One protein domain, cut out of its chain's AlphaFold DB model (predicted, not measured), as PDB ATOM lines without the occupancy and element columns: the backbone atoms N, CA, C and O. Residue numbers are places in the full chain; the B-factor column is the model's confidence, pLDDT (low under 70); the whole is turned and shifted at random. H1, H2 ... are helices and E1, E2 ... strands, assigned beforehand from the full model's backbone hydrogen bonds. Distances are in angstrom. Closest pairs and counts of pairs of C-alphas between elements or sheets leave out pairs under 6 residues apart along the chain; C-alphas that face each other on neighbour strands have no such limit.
ATOM      1  N   SER A   2      63.087 136.020  87.638       69.69
ATOM      2  CA  SER A   2      63.088 137.468  87.454       69.69
ATOM      3  C   SER A   2      61.916 138.117  88.210       69.69
ATOM      4  O   SER A   2      60.932 137.423  88.491       69.69
ATOM      5  N   PRO A   3      61.988 139.424  88.518       67.88
ATOM      6  CA  PRO A   3      60.896 140.151  89.170       67.88
ATOM      7  C   PRO A   3      59.559 140.047  88.423       67.88
ATOM      8  O   PRO A   3      58.503 139.982  89.049       67.88
ATOM      9  N   GLU A   4      59.588 139.976  87.090       72.94
ATOM     10  CA  GLU A   4      58.385 139.850  86.261       72.94
ATOM     11  C   GLU A   4      57.644 138.534  86.530       72.94
ATOM     12  O   GLU A   4      56.414 138.513  86.582       72.94
ATOM     13  N   TYR A   5      58.379 137.440  86.753       80.75
ATOM     14  CA  TYR A   5      57.762 136.153  87.068       80.75
ATOM     15  C   TYR A   5      57.219 136.099  88.503       80.75
ATOM     16  O   TYR A   5      56.252 135.387  88.766       80.75
ATOM     17  N   THR A   6      57.775 136.883  89.431       79.62
ATOM     18  CA  THR A   6      57.274 136.948  90.813       79.62
ATOM     19  C   THR A   6      55.818 137.406  90.867       79.62
ATOM     20  O   THR A   6      55.007 136.761  91.523       79.62
ATOM     21  N   ALA A   7      55.441 138.437  90.105       81.50
ATOM     22  CA  ALA A   7      54.050 138.900  90.051       81.50
ATOM     23  C   ALA A   7      53.087 137.835  89.484       81.50
ATOM     24  O   ALA A   7      51.953 137.681  89.952       81.50
ATOM     25  N   VAL A   8      53.544 137.069  88.486       85.81
ATOM     26  CA  VAL A   8      52.788 135.942  87.915       85.81
ATOM     27  C   VAL A   8      52.599 134.836  88.954       85.81
ATOM     28  O   VAL A   8      51.504 134.281  89.077       85.81
ATOM     29  N   TYR A   9      53.641 134.537  89.727       87.19
ATOM     30  CA  TYR A   9      53.586 133.547  90.795       87.19
ATOM     31  C   TYR A   9      52.660 133.967  91.944       87.19
ATOM     32  O   TYR A   9      51.800 133.173  92.323       87.19
ATOM     33  N   GLU A  10      52.754 135.211  92.433       86.50
ATOM     34  CA  GLU A  10      51.831 135.776  93.439       86.50
ATOM     35  C   GLU A  10      50.371 135.591  92.988       86.50
ATOM     36  O   GLU A  10      49.556 134.983  93.684       86.50
ATOM     37  N   THR A  11      50.070 135.996  91.750       87.69
ATOM     38  CA  THR A  11      48.731 135.856  91.158       87.69
ATOM     39  C   THR A  11      48.286 134.389  91.060       87.69
ATOM     40  O   THR A  11      47.105 134.075  91.220       87.69
ATOM     41  N   SER A  12      49.211 133.473  90.766       88.56
ATOM     42  CA  SER A  12      48.912 132.041  90.649       88.56
ATOM     43  C   SER A  12      48.582 131.427  92.008       88.56
ATOM     44  O   SER A  12      47.613 130.679  92.118       88.56
ATOM     45  N   ILE A  13      49.323 131.812  93.050       89.00
ATOM     46  CA  ILE A  13      49.080 131.413  94.441       89.00
ATOM     47  C   ILE A  13      47.712 131.915  94.916       89.00
ATOM     48  O   ILE A  13      46.946 131.146  95.494       89.00
ATOM     49  N   GLU A  14      47.368 133.177  94.646       89.81
ATOM     50  CA  GLU A  14      46.060 133.739  95.006       89.81
ATOM     51  C   GLU A  14      44.904 133.027  94.294       89.81
ATOM     52  O   GLU A  14      43.916 132.656  94.930       89.81
ATOM     53  N   LYS A  15      45.035 132.778  92.984       91.25
ATOM     54  CA  LYS A  15      44.019 132.057  92.200       91.25
ATOM     55  C   LYS A  15      43.847 130.615  92.663       91.25
ATOM     56  O   LYS A  15      42.711 130.144  92.743       91.25
ATOM     57  N   ALA A  16      44.944 129.926  92.967       91.19
ATOM     58  CA  ALA A  16      44.916 128.563  93.479       91.19
ATOM     59  C   ALA A  16      44.217 128.505  94.844       91.19
ATOM     60  O   ALA A  16      43.238 127.772  94.983       91.19
ATOM     61  N   LYS A  17      44.615 129.374  95.789       88.75
ATOM     62  CA  LYS A  17      43.961 129.519  97.102       88.75
ATOM     63  C   LYS A  17      42.462 129.813  96.957       88.75
ATOM     64  O   LYS A  17      41.645 129.152  97.589       88.75
ATOM     65  N   GLY A  18      42.087 130.758  96.089       89.44
ATOM     66  CA  GLY A  18      40.687 131.120  95.836       89.44
ATOM     67  C   GLY A  18      39.853 130.014  95.177       89.44
ATOM     68  O   GLY A  18      38.632 130.007  95.312       89.44
ATOM     69  N   SER A  19      40.505 129.068  94.500       89.50
ATOM     70  CA  SER A  19      39.866 127.920  93.843       89.50
ATOM     71  C   SER A  19      39.943 126.631  94.673       89.50
ATOM     72  O   SER A  19      39.434 125.602  94.237       89.50
ATOM     73  N   GLY A  20      40.559 126.681  95.860       91.19
ATOM     74  CA  GLY A  20      40.701 125.537  96.761       91.19
ATOM     75  C   GLY A  20      41.814 124.551  96.396       91.19
ATOM     76  O   GLY A  20      41.782 123.435  96.899       91.19
ATOM     77  N   PHE A  21      42.771 124.937  95.548       92.75
ATOM     78  CA  PHE A  21      43.936 124.110  95.219       92.75
ATOM     79  C   PHE A  21      45.100 124.398  96.168       92.75
ATOM     80  O   PHE A  21      45.443 125.565  96.393       92.75
ATOM     81  N   ASP A  22      45.753 123.348  96.665       90.31
ATOM     82  CA  ASP A  22      47.029 123.467  97.369       90.31
ATOM     83  C   ASP A  22      48.200 123.240  96.407       90.31
ATOM     84  O   ASP A  22      48.532 122.111  96.063       90.31
ATOM     85  N   LEU A  23      48.888 124.314  96.004       88.50
ATOM     86  CA  LEU A  23      50.046 124.201  95.106       88.50
ATOM     87  C   LEU A  23      51.239 123.460  95.726       88.50
ATOM     88  O   LEU A  23      52.171 123.126  95.006       88.50
ATOM     89  N   LYS A  24      51.242 123.181  97.037       85.75
ATOM     90  CA  LYS A  24      52.260 122.313  97.651       85.75
ATOM     91  C   LYS A  24      52.043 120.836  97.336       85.75
ATOM     92  O   LYS A  24      52.957 120.043  97.551       85.75
ATOM     93  N   ASN A  25      50.844 120.470  96.892       89.31
ATOM     94  CA  ASN A  25      50.504 119.132  96.455       89.31
ATOM     95  C   ASN A  25      50.602 119.062  94.923       89.31
ATOM     96  O   ASN A  25      49.975 119.847  94.211       89.31
ATOM     97  N   ASP A  26      51.381 118.108  94.418       87.06
ATOM     98  CA  ASP A  26      51.654 117.984  92.983       87.06
ATOM     99  C   ASP A  26      50.385 117.710  92.158       87.06
ATOM    100  O   ASP A  26      50.222 118.264  91.066       87.06
ATOM    101  N   ASP A  27      49.450 116.909  92.679       90.12
ATOM    102  CA  ASP A  27      48.191 116.598  91.995       90.12
ATOM    103  C   ASP A  27      47.304 117.847  91.884       90.12
ATOM    104  O   ASP A  27      46.756 118.132  90.812       90.12
ATOM    105  N   ASP A  28      47.218 118.631  92.959       92.56
ATOM    106  CA  ASP A  28      46.485 119.899  92.991       92.56
ATOM    107  C   ASP A  28      47.146 120.959  92.105       92.56
ATOM    108  O   ASP A  28      46.449 121.703  91.412       92.56
ATOM    109  N   MET A  29      48.479 121.006  92.046       90.88
ATOM    110  CA  MET A  29      49.216 121.891  91.141       90.88
ATOM    111  C   MET A  29      48.938 121.542  89.674       90.88
ATOM    112  O   MET A  29      48.671 122.430  88.860       90.88
ATOM    113  N   ILE A  30      48.944 120.253  89.320       90.62
ATOM    114  CA  ILE A  30      48.613 119.790  87.967       90.62
ATOM    115  C   ILE A  30      47.147 120.101  87.637       90.62
ATOM    116  O   ILE A  30      46.836 120.526  86.517       90.62
ATOM    117  N   ALA A  31      46.233 119.896  88.588       92.62
ATOM    118  CA  ALA A  31      44.820 120.217  88.424       92.62
ATOM    119  C   ALA A  31      44.601 121.726  88.230       92.62
ATOM    120  O   ALA A  31      43.887 122.125  87.304       92.62
ATOM    121  N   PHE A  32      45.279 122.558  89.023       94.62
ATOM    122  CA  PHE A  32      45.288 124.009  88.881       94.62
ATOM    123  C   PHE A  32      45.831 124.434  87.516       94.62
ATOM    124  O   PHE A  32      45.178 125.205  86.817       94.62
ATOM    125  N   ALA A  33      46.973 123.895  87.083       92.69
ATOM    126  CA  ALA A  33      47.577 124.248  85.804       92.69
ATOM    127  C   ALA A  33      46.650 123.938  84.617       92.69
ATOM    128  O   ALA A  33      46.516 124.749  83.694       92.69
ATOM    129  N   LYS A  34      45.941 122.801  84.667       92.12
ATOM    130  CA  LYS A  34      44.904 122.446  83.686       92.12
ATOM    131  C   LYS A  34      43.710 123.399  83.749       92.12
ATOM    132  O   LYS A  34      43.233 123.841  82.705       92.12
ATOM    133  N   ASN A  35      43.233 123.723  84.951       91.31
ATOM    134  CA  ASN A  35      42.099 124.626  85.160       91.31
ATOM    135  C   ASN A  35      42.396 126.050  84.655       91.31
ATOM    136  O   ASN A  35      41.596 126.630  83.922       91.31
ATOM    137  N   ALA A  36      43.584 126.562  84.973       89.94
ATOM    138  CA  ALA A  36      44.080 127.870  84.566       89.94
ATOM    139  C   ALA A  36      44.558 127.919  83.102       89.94
ATOM    140  O   ALA A  36      44.901 128.995  82.616       89.94
ATOM    141  N   LYS A  37      44.543 126.781  82.387       92.75
ATOM    142  CA  LYS A  37      44.980 126.638  80.986       92.75
ATOM    143  C   LYS A  37      46.406 127.149  80.755       92.75
ATOM    144  O   LYS A  37      46.680 127.792  79.742       92.75
ATOM    145  N   LEU A  38      47.296 126.868  81.704       91.44
ATOM    146  CA  LEU A  38      48.704 127.245  81.620       91.44
ATOM    147  C   LEU A  38      49.400 126.502  80.477       91.44
ATOM    148  O   LEU A  38      49.089 125.342  80.186       91.44
ATOM    149  N   THR A  39      50.359 127.164  79.830       91.88
ATOM    150  CA  THR A  39      51.213 126.499  78.843       91.88
ATOM    151  C   THR A  39      52.188 125.552  79.539       91.88
ATOM    152  O   THR A  39      52.468 125.691  80.728       91.88
ATOM    153  N   SER A  40      52.762 124.594  78.808       89.25
ATOM    154  CA  SER A  40      53.772 123.689  79.375       89.25
ATOM    155  C   SER A  40      55.002 124.423  79.924       89.25
ATOM    156  O   SER A  40      55.666 123.905  80.818       89.25
ATOM    157  N   GLU A  41      55.316 125.604  79.392       89.56
ATOM    158  CA  GLU A  41      56.403 126.447  79.891       89.56
ATOM    159  C   GLU A  41      56.014 127.133  81.207       89.56
ATOM    160  O   GLU A  41      56.767 127.057  82.176       89.56
ATOM    161  N   ASP A  42      54.800 127.680  81.288       88.81
ATOM    162  CA  ASP A  42      54.265 128.264  82.524       88.81
ATOM    163  C   ASP A  42      54.167 127.231  83.651       88.81
ATOM    164  O   ASP A  42      54.479 127.548  84.798       88.81
ATOM    165  N   VAL A  43      53.779 125.987  83.331       90.56
ATOM    166  CA  VAL A  43      53.741 124.886  84.305       90.56
ATOM    167  C   VAL A  43      55.132 124.614  84.869       90.56
ATOM    168  O   VAL A  43      55.278 124.541  86.084       90.56
ATOM    169  N   LYS A  44      56.159 124.521  84.017       90.44
ATOM    170  CA  LYS A  44      57.540 124.297  84.476       90.44
ATOM    171  C   LYS A  44      58.046 125.433  85.347       90.44
ATOM    172  O   LYS A  44      58.749 125.188  86.326       90.44
ATOM    173  N   LEU A  45      57.723 126.674  84.989       89.69
ATOM    174  CA  LEU A  45      58.109 127.828  85.791       89.69
ATOM    175  C   LEU A  45      57.405 127.809  87.157       89.69
ATOM    176  O   LEU A  45      58.053 128.076  88.171       89.69
ATOM    177  N   LEU A  46      56.122 127.434  87.190       90.62
ATOM    178  CA  LEU A  46      55.335 127.349  88.419       90.62
ATOM    179  C   LEU A  46      55.880 126.250  89.333       90.62
ATOM    180  O   LEU A  46      56.141 126.508  90.505       90.62
ATOM    181  N   GLU A  47      56.121 125.068  88.771       90.81
ATOM    182  CA  GLU A  47      56.737 123.921  89.442       90.81
ATOM    183  C   GLU A  47      58.107 124.294  90.019       90.81
ATOM    184  O   GLU A  47      58.337 124.150  91.218       90.81
ATOM    185  N   THR A  48      58.984 124.891  89.206       89.00
ATOM    186  CA  THR A  48      60.317 125.334  89.651       89.00
ATOM    187  C   THR A  48      60.217 126.339  90.803       89.00
ATOM    188  O   THR A  48      60.976 126.280  91.773       89.00
ATOM    189  N   ARG A  49      59.280 127.295  90.726       86.75
ATOM    190  CA  ARG A  49      59.092 128.309  91.773       86.75
ATOM    191  C   ARG A  49      58.546 127.727  93.063       86.75
ATOM    192  O   ARG A  49      58.976 128.153  94.142       86.75
ATOM    193  N   GLN A  50      57.619 126.788  92.941       88.94
ATOM    194  CA  GLN A  50      57.018 126.091  94.059       88.94
ATOM    195  C   GLN A  50      58.036 125.173  94.739       88.94
ATOM    196  O   GLN A  50      58.093 125.152  95.963       88.94
ATOM    197  N   GLU A  51      58.901 124.501  93.978       87.38
ATOM    198  CA  GLU A  51      60.014 123.720  94.522       87.38
ATOM    199  C   GLU A  51      60.962 124.612  95.331       87.38
ATOM    200  O   GLU A  51      61.304 124.283  96.465       87.38
ATOM    201  N   ILE A  52      61.310 125.794  94.809       82.81
ATOM    202  CA  ILE A  52      62.132 126.770  95.536       82.81
ATOM    203  C   ILE A  52      61.442 127.231  96.832       82.81
ATOM    204  O   ILE A  52      62.089 127.330  97.876       82.81
ATOM    205  N   ASN A  53      60.132 127.482  96.797       84.62
ATOM    206  CA  ASN A  53      59.364 127.827  97.995       84.62
ATOM    207  C   ASN A  53      59.352 126.674  99.016       84.62
ATOM    208  O   ASN A  53      59.609 126.887 100.197       84.62
ATOM    209  N   ASN A  54      59.113 125.443  98.562       83.81
ATOM    210  CA  ASN A  54      59.023 124.257  99.414       83.81
ATOM    211  C   ASN A  54      60.375 123.880 100.038       83.81
ATOM    212  O   ASN A  54      60.421 123.504 101.206       83.81
ATOM    213  N   GLN A  55      61.468 123.970  99.273       82.06
ATOM    214  CA  GLN A  55      62.806 123.587  99.733       82.06
ATOM    215  C   GLN A  55      63.464 124.662 100.595       82.06
ATOM    216  O   GLN A  55      64.136 124.330 101.569       82.06
ATOM    217  N   TYR A  56      63.290 125.937 100.238       76.88
ATOM    218  CA  TYR A  56      64.053 127.024 100.852       76.88
ATOM    219  C   TYR A  56      63.202 127.956 101.714       76.88
ATOM    220  O   TYR A  56      63.762 128.741 102.464       76.88
ATOM    221  N   GLY A  57      61.870 127.868 101.659       74.12
ATOM    222  CA  GLY A  57      60.978 128.780 102.382       74.12
ATOM    223  C   GLY A  57      60.832 130.150 101.716       74.12
ATOM    224  O   GLY A  57      60.297 131.065 102.335       74.12
ATOM    225  N   ALA A  58      61.291 130.286 100.466       77.62
ATOM    226  CA  ALA A  58      61.156 131.502  99.674       77.62
ATOM    227  C   ALA A  58      59.684 131.767  99.349       77.62
ATOM    228  O   ALA A  58      59.170 131.312  98.317       77.62
ATOM    229  N   ASN A  59      59.029 132.514 100.234       75.81
ATOM    230  CA  ASN A  59      57.608 132.829 100.159       75.81
ATOM    231  C   ASN A  59      57.255 133.583  98.867       75.81
ATOM    232  O   ASN A  59      58.132 134.025  98.123       75.81
ATOM    233  N   GLU A  60      55.965 133.737  98.587       75.31
ATOM    234  CA  GLU A  60      55.446 134.408  97.390       75.31
ATOM    235  C   GLU A  60      55.998 135.824  97.157       75.31
ATOM    236  O   GLU A  60      56.119 136.224  96.003       75.31
ATOM    237  N   MET A  61      56.434 136.521  98.209       78.75
ATOM    238  CA  MET A  61      56.980 137.879  98.145       78.75
ATOM    239  C   MET A  61      58.462 137.925  97.749       78.75
ATOM    240  O   MET A  61      59.009 139.014  97.573       78.75
ATOM    241  N   PHE A  62      59.152 136.785  97.641       78.62
ATOM    242  CA  PHE A  62      60.563 136.759  97.256       78.62
ATOM    243  C   PHE A  62      60.749 137.158  95.783       78.62
ATOM    244  O   PHE A  62      60.255 136.491  94.868       78.62
ATOM    245  N   LEU A  63      61.515 138.228  95.550       73.31
ATOM    246  CA  LEU A  63      61.659 138.888  94.245       73.31
ATOM    247  C   LEU A  63      62.715 138.248  93.331       73.31
ATOM    248  O   LEU A  63      62.863 138.650  92.180       73.31
ATOM    249  N   GLY A  64      63.484 137.272  93.825       69.81
ATOM    250  CA  GLY A  64      64.547 136.624  93.049       69.81
ATOM    251  C   GLY A  64      65.862 137.406  92.970       69.81
ATOM    252  O   GLY A  64      66.825 136.894  92.404       69.81
ATOM    253  N   ASN A  65      65.931 138.601  93.564       71.50
ATOM    254  CA  ASN A  65      67.126 139.449  93.653       71.50
ATOM    255  C   ASN A  65      67.748 139.486  95.069       71.50
ATOM    256  O   ASN A  65      68.602 140.327  95.339       71.50
ATOM    257  N   GLY A  66      67.317 138.599  95.972       70.06
ATOM    258  CA  GLY A  66      67.740 138.585  97.382       70.06
ATOM    259  C   GLY A  66      66.897 139.473  98.305       70.06
ATOM    260  O   GLY A  66      67.147 139.515  99.509       70.06
ATOM    261  N   LEU A  67      65.893 140.163  97.760       74.75
ATOM    262  CA  LEU A  67      64.946 140.978  98.514       74.75
ATOM    263  C   LEU A  67      63.543 140.368  98.458       74.75
ATOM    264  O   LEU A  67      63.181 139.644  97.525       74.75
ATOM    265  N   THR A  68      62.747 140.703  99.465       75.56
ATOM    266  CA  THR A  68      61.298 140.495  99.453       75.56
ATOM    267  C   THR A  68      60.598 141.760  98.970       75.56
ATOM    268  O   THR A  68      61.181 142.843  98.972       75.56
ATOM    269  N   LYS A  69      59.351 141.641  98.531       75.31
ATOM    270  CA  LYS A  69      58.472 142.786  98.293       75.31
ATOM    271  C   LYS A  69      58.011 143.363  99.628       75.31
ATOM    272  O   LYS A  69      57.614 142.611 100.520       75.31
ATOM    273  N   ASP A  70      58.048 144.685  99.761       79.38
ATOM    274  CA  ASP A  70      57.475 145.351 100.929       79.38
ATOM    275  C   ASP A  70      55.943 145.340 100.832       79.38
ATOM    276  O   ASP A  70      55.361 145.900  99.905       79.38
ATOM    277  N   VAL A  71      55.289 144.682 101.790       74.06
ATOM    278  CA  VAL A  71      53.819 144.627 101.907       74.06
ATOM    279  C   VAL A  71      53.254 145.672 102.869       74.06
ATOM    280  O   VAL A  71      52.038 145.816 102.960       74.06
ATOM    281  N   ASN A  72      54.119 146.390 103.589       71.50
ATOM    282  CA  ASN A  72      53.752 147.403 104.582       71.50
ATOM    283  C   ASN A  72      54.135 148.830 104.149       71.50
ATOM    284  O   ASN A  72      53.819 149.788 104.857       71.50
ATOM    285  N   GLY A  73      54.824 148.972 103.017       62.84
ATOM    286  CA  GLY A  73      55.310 150.244 102.499       62.84
ATOM    287  C   GLY A  73      54.194 151.188 102.046       62.84
ATOM    288  O   GLY A  73      53.169 150.774 101.502       62.84
ATOM    289  N   SER A  74      54.396 152.492 102.254       60.38
ATOM    290  CA  SER A  74      53.585 153.531 101.611       60.38
ATOM    291  C   SER A  74      53.900 153.602 100.110       60.38
ATOM    292  O   SER A  74      54.914 153.072  99.654       60.38
ATOM    293  N   ALA A  75      53.060 154.295  99.332       58.66
ATOM    294  CA  ALA A  75      53.259 154.489  97.889       58.66
ATOM    295  C   ALA A  75      54.615 155.137  97.514       58.66
ATOM    296  O   ALA A  75      55.011 155.067  96.355       58.66
ATOM    297  N   ASP A  76      55.312 155.727  98.493       56.41
ATOM    298  CA  ASP A  76      56.626 156.371  98.355       56.41
ATOM    299  C   ASP A  76      57.806 155.469  98.771       56.41
ATOM    300  O   ASP A  76      58.953 155.914  98.778       56.41
ATOM    301  N   SER A  77      57.551 154.221  99.175       61.22
ATOM    302  CA  SER A  77      58.610 153.240  99.438       61.22
ATOM    303  C   SER A  77      59.131 152.657  98.123       61.22
ATOM    304  O   SER A  77      58.359 152.424  97.194       61.22
ATOM    305  N   ASP A  78      60.428 152.339  98.052       63.31
ATOM    306  CA  ASP A  78      61.049 151.712  96.871       63.31
ATOM    307  C   ASP A  78      60.514 150.285  96.579       63.31
ATOM    308  O   ASP A  78      61.013 149.597  95.691       63.31
ATOM    309  N   GLY A  79      59.500 149.817  97.322       67.38
ATOM    310  CA  GLY A  79      58.811 148.539  97.122       67.38
ATOM    311  C   GLY A  79      59.588 147.308  97.593       67.38
ATOM    312  O   GLY A  79      59.108 146.183  97.429       67.38
ATOM    313  N   TYR A  80      60.768 147.496  98.187       70.62
ATOM    314  CA  TYR A  80      61.627 146.419  98.675       70.62
ATOM    315  C   TYR A  80      61.517 146.253 100.192       70.62
ATOM    316  O   TYR A  80      61.723 147.193 100.954       70.62
ATOM    317  N   GLY A  81      61.204 145.032 100.613       67.12
ATOM    318  CA  GLY A  81      61.164 144.591 101.999       67.12
ATOM    319  C   GLY A  81      62.537 144.147 102.506       67.12
ATOM    320  O   GLY A  81      63.587 144.536 101.992       67.12
ATOM    321  N   MET A  82      62.542 143.313 103.547       68.12
ATOM    322  CA  MET A  82      63.786 142.847 104.160       68.12
ATOM    323  C   MET A  82      64.579 141.923 103.226       68.12
ATOM    324  O   MET A  82      64.018 141.222 102.375       68.12
ATOM    325  N   VAL A  83      65.899 141.907 103.426       68.25
ATOM    326  CA  VAL A  83      66.810 140.956 102.780       68.25
ATOM    327  C   VAL A  83      66.461 139.545 103.244       68.25
ATOM    328  O   VAL A  83      66.439 139.276 104.445       68.25
ATOM    329  N   GLU A  84      66.254 138.633 102.297       61.59
ATOM    330  CA  GLU A  84      66.073 137.209 102.571       61.59
ATOM    331  C   GLU A  84      67.280 136.454 102.006       61.59
ATOM    332  O   GLU A  84      67.513 136.412 100.796       61.59
ATOM    333  N   THR A  85      68.115 135.925 102.905       61.38
ATOM    334  CA  THR A  85      69.367 135.251 102.535       61.38
ATOM    335  C   THR A  85      69.160 133.743 102.533       61.38
ATOM    336  O   THR A  85      68.916 133.152 103.584       61.38
ATOM    337  N   PHE A  86      69.317 133.115 101.367       62.16
ATOM    338  CA  PHE A  86      69.330 131.658 101.233       62.16
ATOM    339  C   PHE A  86      70.763 131.159 101.107       62.16
ATOM    340  O   PHE A  86      71.447 131.419 100.114       62.16
ATOM    341  N   THR A  87      71.220 130.412 102.105       59.56
ATOM    342  CA  THR A  87      72.531 129.766 102.052       59.56
ATOM    343  C   THR A  87      72.398 128.441 101.306       59.56
ATOM    344  O   THR A  87      72.064 127.419 101.900       59.56
ATOM    345  N   LEU A  88      72.643 128.450  99.993       60.81
ATOM    346  CA  LEU A  88      72.745 127.224  99.201       60.81
ATOM    347  C   LEU A  88      74.190 126.724  99.226       60.81
ATOM    348  O   LEU A  88      75.004 127.102  98.381       60.81
ATOM    349  N   ASP A  89      74.508 125.858 100.182       61.62
ATOM    350  CA  ASP A  89      75.750 125.100 100.110       61.62
ATOM    351  C   ASP A  89      75.541 123.893  99.185       61.62
ATOM    352  O   ASP A  89      74.756 122.989  99.466       61.62
ATOM    353  N   LYS A  90      76.207 123.896  98.027       57.62
ATOM    354  CA  LYS A  90      76.060 122.845  97.007       57.62
ATOM    355  C   LYS A  90      76.759 121.543  97.416       57.62
ATOM    356  O   LYS A  90      76.476 120.493  96.839       57.62
ATOM    357  N   LYS A  91      77.703 121.619  98.359       63.50
ATOM    358  CA  LYS A  91      78.455 120.491  98.916       63.50
ATOM    359  C   LYS A  91      78.902 120.857 100.333       63.50
ATOM    360  O   LYS A  91      80.106 121.033 100.538       63.50
ATOM    361  N   PRO A  92      77.977 120.956 101.302       67.12
ATOM    362  CA  PRO A  92      78.399 121.137 102.672       67.12
ATOM    363  C   PRO A  92      79.232 119.910 103.022       67.12
ATOM    364  O   PRO A  92      78.754 118.776 102.938       67.12
ATOM    365  N   GLY A  93      80.510 120.120 103.344       67.50
ATOM    366  CA  GLY A  93      81.273 119.076 104.014       67.50
ATOM    367  C   GLY A  93      80.470 118.640 105.236       67.50
ATOM    368  O   GLY A  93      79.824 119.476 105.878       67.50
ATOM    369  N   LEU A  94      80.461 117.344 105.555       79.88
ATOM    370  CA  LEU A  94      79.824 116.918 106.796       79.88
ATOM    371  C   LEU A  94      80.474 117.701 107.938       79.88
ATOM    372  O   LEU A  94      81.683 117.930 107.920       79.88
ATOM    373  N   LEU A  95      79.693 118.106 108.941       78.75
ATOM    374  CA  LEU A  95      80.233 118.871 110.073       78.75
ATOM    375  C   LEU A  95      81.454 118.170 110.694       78.75
ATOM    376  O   LEU A  95      82.421 118.834 111.045       78.75
ATOM    377  N   GLY A  96      81.439 116.833 110.740       76.50
ATOM    378  CA  GLY A  96      82.583 116.030 111.180       76.50
ATOM    379  C   GLY A  96      83.815 116.139 110.271       76.50
ATOM    380  O   GLY A  96      84.929 116.231 110.779       76.50
ATOM    381  N   ASP A  97      83.642 116.201 108.948       84.25
ATOM    382  CA  ASP A  97      84.755 116.374 108.007       84.25
ATOM    383  C   ASP A  97      85.370 117.769 108.149       84.25
ATOM    384  O   ASP A  97      86.592 117.917 108.167       84.25
ATOM    385  N   LEU A  98      84.535 118.797 108.306       86.50
ATOM    386  CA  LEU A  98      84.983 120.176 108.513       86.50
ATOM    387  C   LEU A  98      85.709 120.346 109.857       86.50
ATOM    388  O   LEU A  98      86.721 121.044 109.915       86.50
ATOM    389  N   GLU A  99      85.239 119.676 110.914       85.19
ATOM    390  CA  GLU A  99      85.924 119.616 112.212       85.19
ATOM    391  C   GLU A  99      87.268 118.879 112.101       85.19
ATOM    392  O   GLU A  99      88.289 119.386 112.563       85.19
ATOM    393  N   SER A 100      87.304 117.719 111.436       85.56
ATOM    394  CA  SER A 100      88.528 116.915 111.291       85.56
ATOM    395  C   SER A 100      89.628 117.617 110.483       85.56
ATOM    396  O   SER A 100      90.810 117.443 110.771       85.56
ATOM    397  N   ASN A 101      89.244 118.453 109.513       88.44
ATOM    398  CA  ASN A 101      90.165 119.245 108.695       88.44
ATOM    399  C   ASN A 101      90.548 120.590 109.342       88.44
ATOM    400  O   ASN A 101      91.237 121.393 108.714       88.44
ATOM    401  N   GLY A 102      90.097 120.865 110.573       87.75
ATOM    402  CA  GLY A 102      90.403 122.104 111.296       87.75
ATOM    403  C   GLY A 102      89.731 123.359 110.725       87.75
ATOM    404  O   GLY A 102      90.143 124.468 111.049       87.75
ATOM    405  N   ILE A 103      88.715 123.196 109.872       84.88
ATOM    406  CA  ILE A 103      87.958 124.295 109.252       84.88
ATOM    407  C   ILE A 103      86.862 124.793 110.205       84.88
ATOM    408  O   ILE A 103      86.566 125.985 110.243       84.88
ATOM    409  N   LEU A 104      86.261 123.884 110.979       84.81
ATOM    410  CA  LEU A 104      85.179 124.168 111.920       84.81
ATOM    411  C   LEU A 104      85.604 123.821 113.351       84.81
ATOM    412  O   LEU A 104      86.204 122.777 113.589       84.81
ATOM    413  N   GLN A 105      85.246 124.667 114.319       87.81
ATOM    414  CA  GLN A 105      85.411 124.391 115.749       87.81
ATOM    415  C   GLN A 105      84.052 124.439 116.452       87.81
ATOM    416  O   GLN A 105      83.368 125.461 116.432       87.81
ATOM    417  N   ARG A 106      83.675 123.347 117.123       84.38
ATOM    418  CA  ARG A 106      82.472 123.308 117.961       84.38
ATOM    419  C   ARG A 106      82.773 123.878 119.342       84.38
ATOM    420  O   ARG A 106      83.616 123.348 120.061       84.38
ATOM    421  N   VAL A 107      82.052 124.926 119.725       85.50
ATOM    422  CA  VAL A 107      82.105 125.490 121.078       85.50
ATOM    423  C   VAL A 107      80.853 125.035 121.831       85.50
ATOM    424  O   VAL A 107      79.746 125.377 121.413       85.50
ATOM    425  N   PRO A 108      80.981 124.227 122.897       81.38
ATOM    426  CA  PRO A 108      79.832 123.819 123.693       81.38
ATOM    427  C   PRO A 108      79.240 125.029 124.422       81.38
ATOM    428  O   PRO A 108      79.973 125.879 124.927       81.38
ATOM    429  N   LEU A 109      77.911 125.091 124.508       82.00
ATOM    430  CA  LEU A 109      77.247 126.072 125.360       82.00
ATOM    431  C   LEU A 109      77.550 125.733 126.823       82.00
ATOM    432  O   LEU A 109      77.161 124.672 127.312       82.00
ATOM    433  N   THR A 110      78.231 126.630 127.531       77.62
ATOM    434  CA  THR A 110      78.277 126.596 128.993       77.62
ATOM    435  C   THR A 110      76.927 127.055 129.525       77.62
ATOM    436  O   THR A 110      76.519 128.191 129.284       77.62
ATOM    437  N   SER A 111      76.224 126.166 130.224       69.12
ATOM    438  CA  SER A 111      75.049 126.523 131.016       69.12
ATOM    439  C   SER A 111      75.453 127.548 132.081       69.12
ATOM    440  O   SER A 111      76.360 127.262 132.868       69.12
ATOM    441  N   TYR A 112      74.798 128.709 132.078       54.34
ATOM    442  CA  TYR A 112      74.841 129.687 133.167       54.34
ATOM    443  C   TYR A 112      73.724 129.412 134.170       54.34
ATOM    444  O   TYR A 112      72.624 129.022 133.715       54.34
TER     445      TYR A 112
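AT A GLANCE: This is residues 2 to 112 of the 112 residues of an uncharacterized protein of Pseudomonadales bacterium (UniProt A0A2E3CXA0). A loose head of three helices, with H1 crossing H2 and H3 nearly at right angles and H2 and H3 running roughly side by side in opposite ways, has a small strand hairpin, E1 and E2, to one side. From the hairpin the long link of residues 84 to 94 leads away as an arm to the short helix H4, and residues 97 to 102 and 107 to 112 stick out. The printed part has 111 residues, with four named helices and two named strands in the order H1 H2 H3 E1 E2 H4; the sheet, E1 - E2, is antiparallel and the class is mostly helix. The whole is only just loose, close to extended, with a radius of gyration of the C-alphas of 19.4 A and spans of 55 by 40 by 29 A.

IN THESE COORDINATES: Find C-alpha 3 at (60.896, 140.151, 89.170); from there H1, residues 3 to 19, runs 24.8 A to C-alpha 19. H2, residues 26 to 35, is 14.0 A long. Look next for C-alpha 40 at (53.772, 123.689, 79.375), where H3, residues 40 to 56, begins its 24.0 A. E1, residues 67 to 69, measures 6.7 A, and E2, residues 80 to 83, measures 8.6 A. H4, residues 95 to 100, covers 8.6 A and ends with C-alpha 100 at (88.528, 116.915, 111.291).

HOW THE PARTS SIT: Start with H1, which is close to H3 but not clearly touching it: their closest C-alphas, of Tyr 9 and Leu 46, are 6.9 A apart, and their lines are about perpendicular at 88 degrees. H1 and H2 are also close but not clearly touching, with the closest C-alphas, of Ala 16 and Phe 32, 6.5 A apart, and about perpendicular at 86 degrees. H2 and H3 are close but not clearly touching, their closest C-alphas being those of Ala 33 and Val 43, 6.4 A apart; they run opposite ways at a shallow tilt of 34.6 degrees, only just short of steep. Every O i to N i+4 pair is within hydrogen-bond range in H2, H3 and H4, and 11 of 13 are in H1. E1 and E2 form a hairpin, antiparallel at 141 degrees; look for N 81 and O 68, 2.7 A apart, and N 68 and O 82, 3.2 A apart. H4 is apart from H1, H2, H3 and E1.

THE WHOLE: The two C-alphas farthest apart, those of Lys 37 and Tyr 112, are 60.2 A apart. The printed part has no cut, and the link from E2 to H4 is long, with 11 residues. Read the B-factor column: the mean pLDDT of the printed part is 80.0, and it is under 70 at residues 2 to 3, 64, 73 to 79, 81 to 93 and 111 to 112.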